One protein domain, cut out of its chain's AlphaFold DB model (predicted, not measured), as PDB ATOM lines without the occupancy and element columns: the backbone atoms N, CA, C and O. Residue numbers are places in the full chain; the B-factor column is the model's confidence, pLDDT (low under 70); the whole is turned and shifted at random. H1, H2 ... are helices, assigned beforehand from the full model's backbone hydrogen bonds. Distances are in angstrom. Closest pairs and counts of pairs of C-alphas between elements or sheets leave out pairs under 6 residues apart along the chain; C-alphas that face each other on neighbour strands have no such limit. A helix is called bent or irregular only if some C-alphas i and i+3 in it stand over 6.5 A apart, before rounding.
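This is residues 87 to 131 and 149 to 201 of the 271 residues of the protein "Adenine-specific DNA methylase" of Candidatus Moranbacteria bacterium GW2011_GWE2_36_40 (UniProt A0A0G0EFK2). Two loose lobes stand end to end: in one, the long helix H3 has H2 packed on it as a helical hairpin and H1 beside its last residues, while in the other the short helices H4 and H5 make a corner with H6 near it. From the second lobe H7 runs back, begins near H1 and H3, and then draws away from them until residues 194 to 201 stick out. The printed part has 98 residues with seven named helices, H1 to H7 in chain order, and no named strand; the class is all helix. It is only just loose, close to compact, with a radius of gyration of the C-alphas of 15.5 A and spans of 47 by 33 by 22 A.

Find C-alpha 112 at (-27.107, 6.737, 23.793); from there H3, residues 112 to 125, runs 20.2 A to C-alpha 125 at (-21.470, 4.829, 43.116). Before it come H1, residues 87 to 92, and H2, residues 100 to 105. After the cut look for H4 at residues 158 to 165, 10.4 A long, H5 at 167 to 174, 10.1 A long, and H6 at 179 to 182. H7, residues 185 to 198, is 20.3 A long and ends at C-alpha 198, (-6.527, -8.452, 45.053); it is irregular, with C-alphas 191 and 194 standing 7.6 A apart.

Start at H3. H2 touches it, opposite ways at a steep tilt of 39 degrees, and the closest C-alphas are those of Tyr 102 and Cys 115, 4.7 A apart; the two form a helical hairpin. H1 touches H3 at its residues 120 to 125 alone, opposite ways at a shallow tilt of 28 degrees; the closest C-alphas, of Ile 91 and Asn 124, are 5.0 A apart. H7 is close to H1 but not clearly touching, with C-alphas of Phe 92 and Lys 186 closest at 7.3 A. It is also close to H3 but not clearly touching, with C-alphas of Glu 114 and Phe 185 closest at 8.0 A. Farther on, H4 and H5 only just touch, with 3 pairs of C-alphas within 8 A, and only at the corner; they are about perpendicular at 86 degrees, with C-alphas of Leu 164 and Ser 170 closest at 5.9 A. H4 and H6 only just touch, also with 3 such pairs, closest at Arg 165 and His 181, 6.3 A between C-alphas. H3 and H4 are apart. In H1 to H5 every O i to N i+4 pair is within hydrogen-bond range; in H7 8 of 10 are, and H6 is too short for such a pair.

The two C-alphas farthest apart, those of Ser 129 and Ala 172, are 47.5 A from each other. Residues 132 to 148 are not printed, and C-alphas 131 and 149 are 27.1 A apart across this cut, in the link from H3 to H4. Of the links that are printed whole, none is long. The mean pLDDT of the printed part is 94.3, and no printed residue of this model is under 70.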
ATOM      1  N   ASP A  87     -21.905  -4.412  46.960       98.75
ATOM      2  CA  ASP A  87     -21.466  -3.144  46.368       98.75
ATOM      3  C   ASP A  87     -21.653  -3.177  44.843       98.75
ATOM      4  O   ASP A  87     -22.158  -2.227  44.244       98.75
ATOM      5  N   VAL A  88     -21.297  -4.299  44.212       98.75
ATOM      6  CA  VAL A  88     -21.468  -4.527  42.772       98.75
ATOM      7  C   VAL A  88     -22.946  -4.508  42.382       98.75
ATOM      8  O   VAL A  88     -23.312  -3.828  41.422       98.75
ATOM      9  N   GLU A  89     -23.813  -5.204  43.122       98.56
ATOM     10  CA  GLU A  89     -25.261  -5.155  42.904       98.56
ATOM     11  C   GLU A  89     -25.753  -3.708  42.996       98.56
ATOM     12  O   GLU A  89     -26.421  -3.229  42.081       98.56
ATOM     13  N   THR A  90     -25.343  -2.978  44.037       98.75
ATOM     14  CA  THR A  90     -25.705  -1.570  44.240       98.75
ATOM     15  C   THR A  90     -25.317  -0.696  43.047       98.75
ATOM     16  O   THR A  90     -26.144   0.092  42.583       98.75
ATOM     17  N   ILE A  91     -24.097  -0.846  42.514       98.75
ATOM     18  CA  ILE A  91     -23.606  -0.074  41.359       98.75
ATOM     19  C   ILE A  91     -24.484  -0.311  40.126       98.75
ATOM     20  O   ILE A  91     -24.873   0.646  39.452       98.75
ATOM     21  N   PHE A  92     -24.826  -1.568  39.839       98.69
ATOM     22  CA  PHE A  92     -25.493  -1.957  38.592       98.69
ATOM     23  C   PHE A  92     -27.026  -2.056  38.687       98.69
ATOM     24  O   PHE A  92     -27.665  -2.410  37.695       98.69
ATOM     25  N   LYS A  93     -27.630  -1.758  39.844       98.38
ATOM     26  CA  LYS A  93     -29.078  -1.868  40.075       98.38
ATOM     27  C   LYS A  93     -29.861  -0.656  39.567       98.38
ATOM     28  O   LYS A  93     -29.523   0.492  39.856       98.38
ATOM     29  N   GLY A  94     -30.983  -0.930  38.906       98.00
ATOM     30  CA  GLY A  94     -31.949   0.067  38.445       98.00
ATOM     31  C   GLY A  94     -31.999   0.198  36.925       98.00
ATOM     32  O   GLY A  94     -31.366  -0.563  36.196       98.00
ATOM     33  N   THR A  95     -32.775   1.173  36.460       98.00
ATOM     34  CA  THR A  95     -32.989   1.432  35.033       98.00
ATOM     35  C   THR A  95     -32.062   2.552  34.552       98.00
ATOM     36  O   THR A  95     -31.948   3.564  35.255       98.00
ATOM     37  N   PRO A  96     -31.405   2.409  33.381       98.25
ATOM     38  CA  PRO A  96     -30.605   3.472  32.778       98.25
ATOM     39  C   PRO A  96     -31.370   4.800  32.699       98.25
ATOM     40  O   PRO A  96     -32.570   4.823  32.423       98.25
ATOM     41  N   LEU A  97     -30.679   5.917  32.938       97.56
ATOM     42  CA  LEU A  97     -31.294   7.246  33.027       97.56
ATOM     43  C   LEU A  97     -30.548   8.264  32.167       97.56
ATOM     44  O   LEU A  97     -29.348   8.150  31.966       97.56
ATOM     45  N   LYS A  98     -31.243   9.290  31.675       98.56
ATOM     46  CA  LYS A  98     -30.627  10.359  30.875       98.56
ATOM     47  C   LYS A  98     -30.009  11.417  31.791       98.56
ATOM     48  O   LYS A  98     -30.732  12.221  32.377       98.56
ATOM     49  N   GLY A  99     -28.685  11.428  31.907       98.25
ATOM     50  CA  GLY A  99     -27.929  12.341  32.762       98.25
ATOM     51  C   GLY A  99     -26.876  13.146  32.002       98.25
ATOM     52  O   GLY A  99     -27.123  13.651  30.903       98.25
ATOM     53  N   PHE A 100     -25.719  13.338  32.635       98.44
ATOM     54  CA  PHE A 100     -24.621  14.132  32.092       98.44
ATOM     55  C   PHE A 100     -24.006  13.465  30.857       98.44
ATOM     56  O   PHE A 100     -23.847  14.132  29.833       98.44
ATOM     57  N   MET A 101     -23.710  12.165  30.924       98.50
ATOM     58  CA  MET A 101     -23.119  11.407  29.821       98.50
ATOM     59  C   MET A 101     -24.052  11.375  28.620       98.50
ATOM     60  O   MET A 101     -23.619  11.674  27.508       98.50
ATOM     61  N   TYR A 102     -25.344  11.112  28.837       98.56
ATOM     62  CA  TYR A 102     -26.320  11.096  27.752       98.56
ATOM     63  C   TYR A 102     -26.366  12.433  27.009       98.56
ATOM     64  O   TYR A 102     -26.321  12.465  25.783       98.56
ATOM     65  N   LYS A 103     -26.412  13.549  27.743       98.25
ATOM     66  CA  LYS A 103     -26.514  14.887  27.146       98.25
ATOM     67  C   LYS A 103     -25.247  15.320  26.409       98.25
ATOM     68  O   LYS A 103     -25.337  16.090  25.464       98.25
ATOM     69  N   ASN A 104     -24.077  14.873  26.865       97.50
ATOM     70  CA  ASN A 104     -22.796  15.453  26.457       97.50
ATOM     71  C   ASN A 104     -21.891  14.527  25.644       97.50
ATOM     72  O   ASN A 104     -20.876  15.017  25.142       97.50
ATOM     73  N   TYR A 105     -22.189  13.225  25.603       96.94
ATOM     74  CA  TYR A 105     -21.298  12.194  25.061       96.94
ATOM     75  C   TYR A 105     -21.991  11.079  24.265       96.94
ATOM     76  O   TYR A 105     -21.294  10.232  23.691       96.94
ATOM     77  N   SER A 106     -23.326  11.101  24.177       97.69
ATOM     78  CA  SER A 106     -24.062  10.280  23.210       97.69
ATOM     79  C   SER A 106     -23.625  10.637  21.803       97.69
ATOM     80  O   SER A 106     -23.537  11.813  21.461       97.69
ATOM     81  N   GLU A 107     -23.337   9.616  21.005       96.75
ATOM     82  CA  GLU A 107     -22.878   9.778  19.628       96.75
ATOM     83  C   GLU A 107     -21.615  10.639  19.469       96.75
ATOM     84  O   GLU A 107     -21.346  11.207  18.413       96.75
ATOM     85  N   ILE A 108     -20.815  10.711  20.531       95.19
ATOM     86  CA  ILE A 108     -19.477  11.302  20.510       95.19
ATOM     87  C   ILE A 108     -18.470  10.193  20.791       95.19
ATOM     88  O   ILE A 108     -17.582   9.940  19.981       95.19
ATOM     89  N   TYR A 109     -18.659   9.469  21.900       95.12
ATOM     90  CA  TYR A 109     -17.812   8.327  22.259       95.12
ATOM     91  C   TYR A 109     -18.598   7.036  22.489       95.12
ATOM     92  O   TYR A 109     -18.067   5.950  22.257       95.12
ATOM     93  N   PHE A 110     -19.861   7.131  22.905       97.06
ATOM     94  CA  PHE A 110     -20.687   5.976  23.248       97.06
ATOM     95  C   PHE A 110     -22.078   6.068  22.624       97.06
ATOM     96  O   PHE A 110     -22.539   7.151  22.251       97.06
ATOM     97  N   PHE A 111     -22.746   4.919  22.517       97.75
ATOM     98  CA  PHE A 111     -24.152   4.883  22.118       97.75
ATOM     99  C   PHE A 111     -25.041   5.543  23.191       97.75
ATOM    100  O   PHE A 111     -24.658   5.570  24.365       97.75
ATOM    101  N   PRO A 112     -26.220   6.081  22.831       98.56
ATOM    102  CA  PRO A 112     -27.107   6.737  23.793       98.56
ATOM    103  C   PRO A 112     -27.449   5.869  25.015       98.56
ATOM    104  O   PRO A 112     -27.411   6.348  26.147       98.56
ATOM    105  N   GLU A 113     -27.708   4.579  24.813       98.38
ATOM    106  CA  GLU A 113     -28.050   3.624  25.871       98.38
ATOM    107  C   GLU A 113     -26.855   3.380  26.805       98.38
ATOM    108  O   GLU A 113     -27.002   3.381  28.025       98.38
ATOM    109  N   GLU A 114     -25.650   3.272  26.236       98.50
ATOM    110  CA  GLU A 114     -24.389   3.153  26.978       98.50
ATOM    111  C   GLU A 114     -24.141   4.388  27.859       98.50
ATOM    112  O   GLU A 114     -23.714   4.277  29.009       98.50
ATOM    113  N   CYS A 115     -24.442   5.584  27.353       98.75
ATOM    114  CA  CYS A 115     -24.371   6.800  28.154       98.75
ATOM    115  C   CYS A 115     -25.379   6.795  29.312       98.75
ATOM    116  O   CYS A 115     -25.030   7.215  30.416       98.75
ATOM    117  N   MET A 116     -26.600   6.295  29.091       98.75
ATOM    118  CA  MET A 116     -27.613   6.189  30.147       98.75
ATOM    119  C   MET A 116     -27.221   5.190  31.243       98.75
ATOM    120  O   MET A 116     -27.533   5.401  32.419       98.75
ATOM    121  N   GLU A 117     -26.539   4.103  30.873       98.81
ATOM    122  CA  GLU A 117     -25.951   3.156  31.825       98.81
ATOM    123  C   GLU A 117     -24.883   3.835  32.688       98.81
ATOM    124  O   GLU A 117     -24.934   3.743  33.913       98.81
ATOM    125  N   LEU A 118     -23.948   4.566  32.069       98.75
ATOM    126  CA  LEU A 118     -22.913   5.304  32.800       98.75
ATOM    127  C   LEU A 118     -23.519   6.331  33.765       98.75
ATOM    128  O   LEU A 118     -23.080   6.423  34.909       98.75
ATOM    129  N   ASP A 119     -24.548   7.065  33.341       98.75
ATOM    130  CA  ASP A 119     -25.252   8.021  34.201       98.75
ATOM    131  C   ASP A 119     -25.894   7.341  35.427       98.75
ATOM    132  O   ASP A 119     -25.803   7.855  36.549       98.75
ATOM    133  N   LEU A 120     -26.493   6.157  35.246       98.81
ATOM    134  CA  LEU A 120     -27.000   5.344  36.354       98.81
ATOM    135  C   LEU A 120     -25.865   4.902  37.289       98.81
ATOM    136  O   LEU A 120     -25.967   5.078  38.506       98.81
ATOM    137  N   TYR A 121     -24.782   4.346  36.743       98.81
ATOM    138  CA  TYR A 121     -23.680   3.811  37.543       98.81
ATOM    139  C   TYR A 121     -22.982   4.911  38.337       98.81
ATOM    140  O   TYR A 121     -22.689   4.719  39.518       98.81
ATOM    141  N   ARG A 122     -22.793   6.098  37.746       98.38
ATOM    142  CA  ARG A 122     -22.227   7.256  38.444       98.38
ATOM    143  C   ARG A 122     -23.059   7.643  39.654       98.38
ATOM    144  O   ARG A 122     -22.493   7.857  40.724       98.38
ATOM    145  N   LYS A 123     -24.385   7.707  39.486       98.44
ATOM    146  CA  LYS A 123     -25.335   8.000  40.567       98.44
ATOM    147  C   LYS A 123     -25.304   6.924  41.651       98.44
ATOM    148  O   LYS A 123     -25.375   7.244  42.833       98.44
ATOM    149  N   ASN A 124     -25.219   5.653  41.267       98.75
ATOM    150  CA  ASN A 124     -25.210   4.546  42.217       98.75
ATOM    151  C   ASN A 124     -23.902   4.437  43.004       98.75
ATOM    152  O   ASN A 124     -23.950   4.077  44.176       98.75
ATOM    153  N   ILE A 125     -22.760   4.795  42.412       98.62
ATOM    154  CA  ILE A 125     -21.470   4.829  43.116       98.62
ATOM    155  C   ILE A 125     -21.522   5.751  44.340       98.62
ATOM    156  O   ILE A 125     -20.939   5.421  45.366       98.62
ATOM    157  N   GLU A 126     -22.277   6.854  44.295       97.94
ATOM    158  CA  GLU A 126     -22.421   7.741  45.461       97.94
ATOM    159  C   GLU A 126     -23.109   7.088  46.665       97.94
ATOM    160  O   GLU A 126     -22.975   7.576  47.783       97.94
ATOM    161  N   LYS A 127     -23.806   5.966  46.458       98.44
ATOM    162  CA  LYS A 127     -24.457   5.195  47.526       98.44
ATOM    163  C   LYS A 127     -23.491   4.267  48.265       98.44
ATOM    164  O   LYS A 127     -23.876   3.696  49.280       98.44
ATOM    165  N   LEU A 128     -22.273   4.070  47.755       98.50
ATOM    166  CA  LEU A 128     -21.275   3.240  48.423       98.50
ATOM    167  C   LEU A 128     -20.806   3.929  49.707       98.50
ATOM    168  O   LEU A 128     -20.531   5.128  49.722       98.50
ATOM    169  N   SER A 129     -20.679   3.150  50.779       95.44
ATOM    170  CA  SER A 129     -20.435   3.656  52.135       95.44
ATOM    171  C   SER A 129     -19.031   4.223  52.370       95.44
ATOM    172  O   SER A 129     -18.807   4.875  53.385       95.44
ATOM    173  N   SER A 130     -18.079   3.947  51.476       97.44
ATOM    174  CA  SER A 130     -16.673   4.325  51.627       97.44
ATOM    175  C   SER A 130     -16.125   4.984  50.372       97.44
ATOM    176  O   SER A 130     -16.326   4.503  49.255       97.44
ATOM    177  N   GLU A 131     -15.333   6.033  50.574       98.25
ATOM    178  CA  GLU A 131     -14.585   6.709  49.517       98.25
ATOM    179  C   GLU A 131     -13.589   5.774  48.812       98.25
ATOM    180  O   GLU A 131     -13.342   5.928  47.617       98.25
ATOM    181  N   MET A 149     -13.276   1.681  23.884       91.94
ATOM    182  CA  MET A 149     -12.728   2.539  22.836       91.94
ATOM    183  C   MET A 149     -11.761   1.788  21.918       91.94
ATOM    184  O   MET A 149     -10.807   1.163  22.401       91.94
ATOM    185  N   PRO A 150     -11.921   1.896  20.586       89.06
ATOM    186  CA  PRO A 150     -10.898   1.446  19.655       89.06
ATOM    187  C   PRO A 150      -9.553   2.121  19.954       89.06
ATOM    188  O   PRO A 150      -9.483   3.321  20.204       89.06
ATOM    189  N   TYR A 151      -8.478   1.329  19.959       86.12
ATOM    190  CA  TYR A 151      -7.124   1.765  20.342       86.12
ATOM    191  C   TYR A 151      -6.991   2.314  21.771       86.12
ATOM    192  O   TYR A 151      -5.933   2.843  22.106       86.12
ATOM    193  N   SER A 152      -8.023   2.170  22.613       87.44
ATOM    194  CA  SER A 152      -8.034   2.649  23.999       87.44
ATOM    195  C   SER A 152      -7.796   4.159  24.124       87.44
ATOM    196  O   SER A 152      -7.117   4.608  25.047       87.44
ATOM    197  N   ARG A 153      -8.330   4.946  23.179       83.12
ATOM    198  CA  ARG A 153      -8.174   6.408  23.126       83.12
ATOM    199  C   ARG A 153      -9.503   7.097  22.819       83.12
ATOM    200  O   ARG A 153     -10.269   6.614  21.993       83.12
ATOM    201  N   PHE A 154      -9.716   8.265  23.421       87.69
ATOM    202  CA  PHE A 154     -10.878   9.137  23.193       87.69
ATOM    203  C   PHE A 154     -10.574  10.278  22.212       87.69
ATOM    204  O   PHE A 154     -11.025  11.401  22.376       87.69
ATOM    205  N   ASN A 155      -9.770  10.002  21.186       83.50
ATOM    206  CA  ASN A 155      -9.384  10.982  20.167       83.50
ATOM    207  C   ASN A 155      -9.899  10.617  18.764       83.50
ATOM    208  O   ASN A 155      -9.404  11.142  17.769       83.50
ATOM    209  N   LEU A 156     -10.832   9.668  18.684       87.75
ATOM    210  CA  LEU A 156     -11.437   9.212  17.439       87.75
ATOM    211  C   LEU A 156     -12.799   9.872  17.244       87.75
ATOM    212  O   LEU A 156     -13.557  10.026  18.197       87.75
ATOM    213  N   ASP A 157     -13.118  10.188  15.994       91.19
ATOM    214  CA  ASP A 157     -14.447  10.645  15.592       91.19
ATOM    215  C   ASP A 157     -15.512   9.541  15.754       91.19
ATOM    216  O   ASP A 157     -15.232   8.355  15.534       91.19
ATOM    217  N   TRP A 158     -16.751   9.929  16.071       94.25
ATOM    218  CA  TRP A 158     -17.860   8.998  16.296       94.25
ATOM    219  C   TRP A 158     -18.126   8.062  15.114       94.25
ATOM    220  O   TRP A 158     -18.316   6.857  15.304       94.25
ATOM    221  N   LYS A 159     -18.076   8.563  13.871       94.44
ATOM    222  CA  LYS A 159     -18.255   7.736  12.668       94.44
ATOM    223  C   LYS A 159     -17.185   6.653  12.602       94.44
ATOM    224  O   LYS A 159     -17.476   5.509  12.240       94.44
ATOM    225  N   LYS A 160     -15.950   6.990  12.988       92.19
ATOM    226  CA  LYS A 160     -14.844   6.032  13.035       92.19
ATOM    227  C   LYS A 160     -15.015   5.020  14.161       92.19
ATOM    228  O   LYS A 160     -14.733   3.843  13.945       92.19
ATOM    229  N   ILE A 161     -15.486   5.457  15.327       93.06
ATOM    230  CA  ILE A 161     -15.788   4.575  16.458       93.06
ATOM    231  C   ILE A 161     -16.853   3.555  16.054       93.06
ATOM    232  O   ILE A 161     -16.587   2.359  16.167       93.06
ATOM    233  N   LYS A 162     -17.993   3.996  15.501       93.44
ATOM    234  CA  LYS A 162     -19.051   3.101  14.999       93.44
ATOM    235  C   LYS A 162     -18.507   2.097  13.987       93.44
ATOM    236  O   LYS A 162     -18.664   0.898  14.175       93.44
ATOM    237  N   GLN A 163     -17.776   2.577  12.980       92.12
ATOM    238  CA  GLN A 163     -17.167   1.718  11.962       92.12
ATOM    239  C   GLN A 163     -16.213   0.664  12.558       92.12
ATOM    240  O   GLN A 163     -16.172  -0.462  12.086       92.12
ATOM    241  N   LEU A 164     -15.398   1.010  13.559       90.50
ATOM    242  CA  LEU A 164     -14.444   0.064  14.159       90.50
ATOM    243  C   LEU A 164     -15.092  -0.910  15.153       90.50
ATOM    244  O   LEU A 164     -14.477  -1.934  15.476       90.50
ATOM    245  N   ARG A 165     -16.283  -0.569  15.653       91.56
ATOM    246  CA  ARG A 165     -17.117  -1.404  16.525       91.56
ATOM    247  C   ARG A 165     -18.078  -2.303  15.743       91.56
ATOM    248  O   ARG A 165     -18.565  -3.270  16.315       91.56
ATOM    249  N   ASP A 166     -18.291  -2.038  14.459       91.31
ATOM    250  CA  ASP A 166     -18.917  -2.968  13.520       91.31
ATOM    251  C   ASP A 166     -18.001  -4.187  13.316       91.31
ATOM    252  O   ASP A 166     -16.857  -4.075  12.859       91.31
ATOM    253  N   GLU A 167     -18.481  -5.362  13.722       86.88
ATOM    254  CA  GLU A 167     -17.690  -6.591  13.697       86.88
ATOM    255  C   GLU A 167     -17.430  -7.105  12.284       86.88
ATOM    256  O   GLU A 167     -16.329  -7.607  12.031       86.88
ATOM    257  N   ASP A 168     -18.386  -6.934  11.371       87.81
ATOM    258  CA  ASP A 168     -18.280  -7.390   9.988       87.81
ATOM    259  C   ASP A 168     -17.262  -6.534   9.240       87.81
ATOM    260  O   ASP A 168     -16.331  -7.063   8.621       87.81
ATOM    261  N   TYR A 169     -17.340  -5.209   9.404       87.56
ATOM    262  CA  TYR A 169     -16.321  -4.299   8.883       87.56
ATOM    263  C   TYR A 169     -14.934  -4.623   9.451       87.56
ATOM    264  O   TYR A 169     -13.939  -4.695   8.717       87.56
ATOM    265  N   SER A 170     -14.845  -4.809  10.771       84.25
ATOM    266  CA  SER A 170     -13.574  -5.054  11.452       84.25
ATOM    267  C   SER A 170     -12.927  -6.358  10.987       84.25
ATOM    268  O   SER A 170     -11.723  -6.390  10.708       84.25
ATOM    269  N   TYR A 171     -13.725  -7.414  10.820       85.94
ATOM    270  CA  TYR A 171     -13.255  -8.692  10.304       85.94
ATOM    271  C   TYR A 171     -12.855  -8.601   8.829       85.94
ATOM    272  O   TYR A 171     -11.763  -9.045   8.476       85.94
ATOM    273  N   ALA A 172     -13.663  -7.964   7.979       88.12
ATOM    274  CA  ALA A 172     -13.349  -7.800   6.562       88.12
ATOM    275  C   ALA A 172     -11.993  -7.101   6.352       88.12
ATOM    276  O   ALA A 172     -11.165  -7.590   5.574       88.12
ATOM    277  N   LYS A 173     -11.746  -6.014   7.099       86.44
ATOM    278  CA  LYS A 173     -10.564  -5.151   6.951       86.44
ATOM    279  C   LYS A 173      -9.327  -5.605   7.725       86.44
ATOM    280  O   LYS A 173      -8.226  -5.526   7.194       86.44
ATOM    281  N   TYR A 174      -9.480  -6.031   8.980       84.31
ATOM    282  CA  TYR A 174      -8.352  -6.354   9.869       84.31
ATOM    283  C   TYR A 174      -8.212  -7.852  10.154       84.31
ATOM    284  O   TYR A 174      -7.330  -8.232  10.923       84.31
ATOM    285  N   LYS A 175      -9.091  -8.695   9.587       83.75
ATOM    286  CA  LYS A 175      -9.138 -10.152   9.809       83.75
ATOM    287  C   LYS A 175      -9.238 -10.539  11.290       83.75
ATOM    288  O   LYS A 175      -8.784 -11.600  11.704       83.75
ATOM    289  N   ARG A 176      -9.819  -9.657  12.112       75.81
ATOM    290  CA  ARG A 176     -10.013  -9.849  13.555       75.81
ATOM    291  C   ARG A 176     -11.345  -9.244  13.974       75.81
ATOM    292  O   ARG A 176     -11.584  -8.066  13.721       75.81
ATOM    293  N   LYS A 177     -12.182 -10.025  14.663       74.12
ATOM    294  CA  LYS A 177     -13.383  -9.490  15.317       74.12
ATOM    295  C   LYS A 177     -12.968  -8.666  16.532       74.12
ATOM    296  O   LYS A 177     -12.108  -9.079  17.307       74.12
ATOM    297  N   ARG A 178     -13.592  -7.502  16.714       77.06
ATOM    298  CA  ARG A 178     -13.382  -6.627  17.881       77.06
ATOM    299  C   ARG A 178     -14.598  -6.614  18.809       77.06
ATOM    300  O   ARG A 178     -14.895  -5.594  19.425       77.06
ATOM    301  N   ALA A 179     -15.247  -7.773  18.949       77.81
ATOM    302  CA  ALA A 179     -16.445  -7.983  19.768       77.81
ATOM    303  C   ALA A 179     -16.299  -7.485  21.212       77.81
ATOM    304  O   ALA A 179     -17.258  -7.075  21.862       77.81
ATOM    305  N   TYR A 180     -15.064  -7.459  21.711       83.62
ATOM    306  CA  TYR A 180     -14.738  -6.946  23.029       83.62
ATOM    307  C   TYR A 180     -15.180  -5.481  23.249       83.62
ATOM    308  O   TYR A 180     -15.656  -5.154  24.334       83.62
ATOM    309  N   HIS A 181     -15.125  -4.601  22.238       88.44
ATOM    310  CA  HIS A 181     -15.602  -3.214  22.385       88.44
ATOM    311  C   HIS A 181     -17.128  -3.119  22.577       88.44
ATOM    312  O   HIS A 181     -17.634  -2.145  23.143       88.44
ATOM    313  N   ASN A 182     -17.859  -4.150  22.153       91.00
ATOM    314  CA  ASN A 182     -19.314  -4.223  22.239       91.00
ATOM    315  C   ASN A 182     -19.813  -4.916  23.511       91.00
ATOM    316  O   ASN A 182     -21.003  -4.864  23.802       91.00
ATOM    317  N   LYS A 183     -18.924  -5.496  24.325       96.00
ATOM    318  CA  LYS A 183     -19.298  -5.960  25.668       96.00
ATOM    319  C   LYS A 183     -19.717  -4.776  26.550       96.00
ATOM    320  O   LYS A 183     -19.197  -3.667  26.397       96.00
ATOM    321  N   SER A 184     -20.665  -5.001  27.460       97.81
ATOM    322  CA  SER A 184     -21.193  -3.955  28.350       97.81
ATOM    323  C   SER A 184     -20.121  -3.421  29.306       97.81
ATOM    324  O   SER A 184     -19.126  -4.098  29.582       97.81
ATOM    325  N   PHE A 185     -20.320  -2.217  29.858       98.50
ATOM    326  CA  PHE A 185     -19.416  -1.709  30.899       98.50
ATOM    327  C   PHE A 185     -19.380  -2.642  32.110       98.50
ATOM    328  O   PHE A 185     -18.303  -2.898  32.641       98.50
ATOM    329  N   LYS A 186     -20.537  -3.209  32.490       98.56
ATOM    330  CA  LYS A 186     -20.643  -4.209  33.558       98.56
ATOM    331  C   LYS A 186     -19.764  -5.429  33.286       98.56
ATOM    332  O   LYS A 186     -19.073  -5.877  34.192       98.56
ATOM    333  N   HIS A 187     -19.737  -5.941  32.056       98.44
ATOM    334  CA  HIS A 187     -18.868  -7.066  31.708       98.44
ATOM    335  C   HIS A 187     -17.390  -6.729  31.938       98.44
ATOM    336  O   HIS A 187     -16.718  -7.442  32.674       98.44
ATOM    337  N   HIS A 188     -16.900  -5.616  31.379       98.12
ATOM    338  CA  HIS A 188     -15.500  -5.200  31.559       98.12
ATOM    339  C   HIS A 188     -15.151  -4.903  33.016       98.12
ATOM    340  O   HIS A 188     -14.037  -5.180  33.451       98.12
ATOM    341  N   PHE A 189     -16.092  -4.337  33.767       98.62
ATOM    342  CA  PHE A 189     -15.933  -4.091  35.194       98.62
ATOM    343  C   PHE A 189     -15.727  -5.406  35.954       98.62
ATOM    344  O   PHE A 189     -14.743  -5.548  36.674       98.62
ATOM    345  N   LEU A 190     -16.628  -6.377  35.769       98.56
ATOM    346  CA  LEU A 190     -16.594  -7.659  36.477       98.56
ATOM    347  C   LEU A 190     -15.377  -8.503  36.095       98.56
ATOM    348  O   LEU A 190     -14.739  -9.071  36.976       98.56
ATOM    349  N   ASP A 191     -15.006  -8.508  34.815       98.00
ATOM    350  CA  ASP A 191     -13.822  -9.209  34.295       98.00
ATOM    351  C   ASP A 191     -12.515  -8.751  34.971       98.00
ATOM    352  O   ASP A 191     -11.547  -9.497  35.058       98.00
ATOM    353  N   ASN A 192     -12.487  -7.524  35.505       98.06
ATOM    354  CA  ASN A 192     -11.308  -6.955  36.159       98.06
ATOM    355  C   ASN A 192     -11.447  -6.832  37.685       98.06
ATOM    356  O   ASN A 192     -10.464  -6.511  38.356       98.06
ATOM    357  N   LEU A 193     -12.627  -7.119  38.241       98.50
ATOM    358  CA  LEU A 193     -12.952  -6.903  39.651       98.50
ATOM    359  C   LEU A 193     -11.998  -7.641  40.597       98.50
ATOM    360  O   LEU A 193     -11.438  -7.013  41.495       98.50
ATOM    361  N   SER A 194     -11.773  -8.943  40.378       97.94
ATOM    362  CA  SER A 194     -10.882  -9.740  41.239       97.94
ATOM    363  C   SER A 194      -9.464  -9.166  41.236       97.94
ATOM    364  O   SER A 194      -8.923  -8.911  42.307       97.94
ATOM    365  N   SER A 195      -8.912  -8.824  40.066       97.94
ATOM    366  CA  SER A 195      -7.556  -8.265  39.976       97.94
ATOM    367  C   SER A 195      -7.396  -6.933  40.719       97.94
ATOM    368  O   SER A 195      -6.370  -6.704  41.356       97.94
ATOM    369  N   TYR A 196      -8.411  -6.061  40.688       98.31
ATOM    370  CA  TYR A 196      -8.382  -4.788  41.412       98.31
ATOM    371  C   TYR A 196      -8.574  -4.983  42.919       98.31
ATOM    372  O   TYR A 196      -7.870  -4.349  43.700       98.31
ATOM    373  N   ASN A 197      -9.475  -5.875  43.337       98.38
ATOM    374  CA  ASN A 197      -9.664  -6.208  44.750       98.38
ATOM    375  C   ASN A 197      -8.404  -6.857  45.351       98.38
ATOM    376  O   ASN A 197      -7.983  -6.494  46.445       98.38
ATOM    377  N   GLU A 198      -7.768  -7.786  44.634       97.69
ATOM    378  CA  GLU A 198      -6.527  -8.452  45.053       97.69
ATOM    379  C   GLU A 198      -5.322  -7.507  45.091       97.69
ATOM    380  O   GLU A 198      -4.365  -7.749  45.829       97.69
ATOM    381  N   ALA A 199      -5.373  -6.414  44.327       98.06
ATOM    382  CA  ALA A 199      -4.354  -5.381  44.356       98.06
ATOM    383  C   ALA A 199      -4.430  -4.484  45.602       98.06
ATOM    384  O   ALA A 199      -3.470  -3.754  45.861       98.06
ATOM    385  N   VAL A 200      -5.515  -4.514  46.381       98.44
ATOM    386  CA  VAL A 200      -5.626  -3.749  47.630       98.44
ATOM    387  C   VAL A 200      -4.899  -4.482  48.752       98.44
ATOM    388  O   VAL A 200      -5.184  -5.635  49.068       98.44
ATOM    389  N   PHE A 201      -3.957  -3.793  49.393       98.19
ATOM    390  CA  PHE A 201      -3.223  -4.329  50.536       98.19
ATOM    391  C   PHE A 201      -2.729  -3.223  51.466       98.19
ATOM    392  O   PHE A 201      -2.548  -2.073  51.059       98.19
TER     393      PHE A 201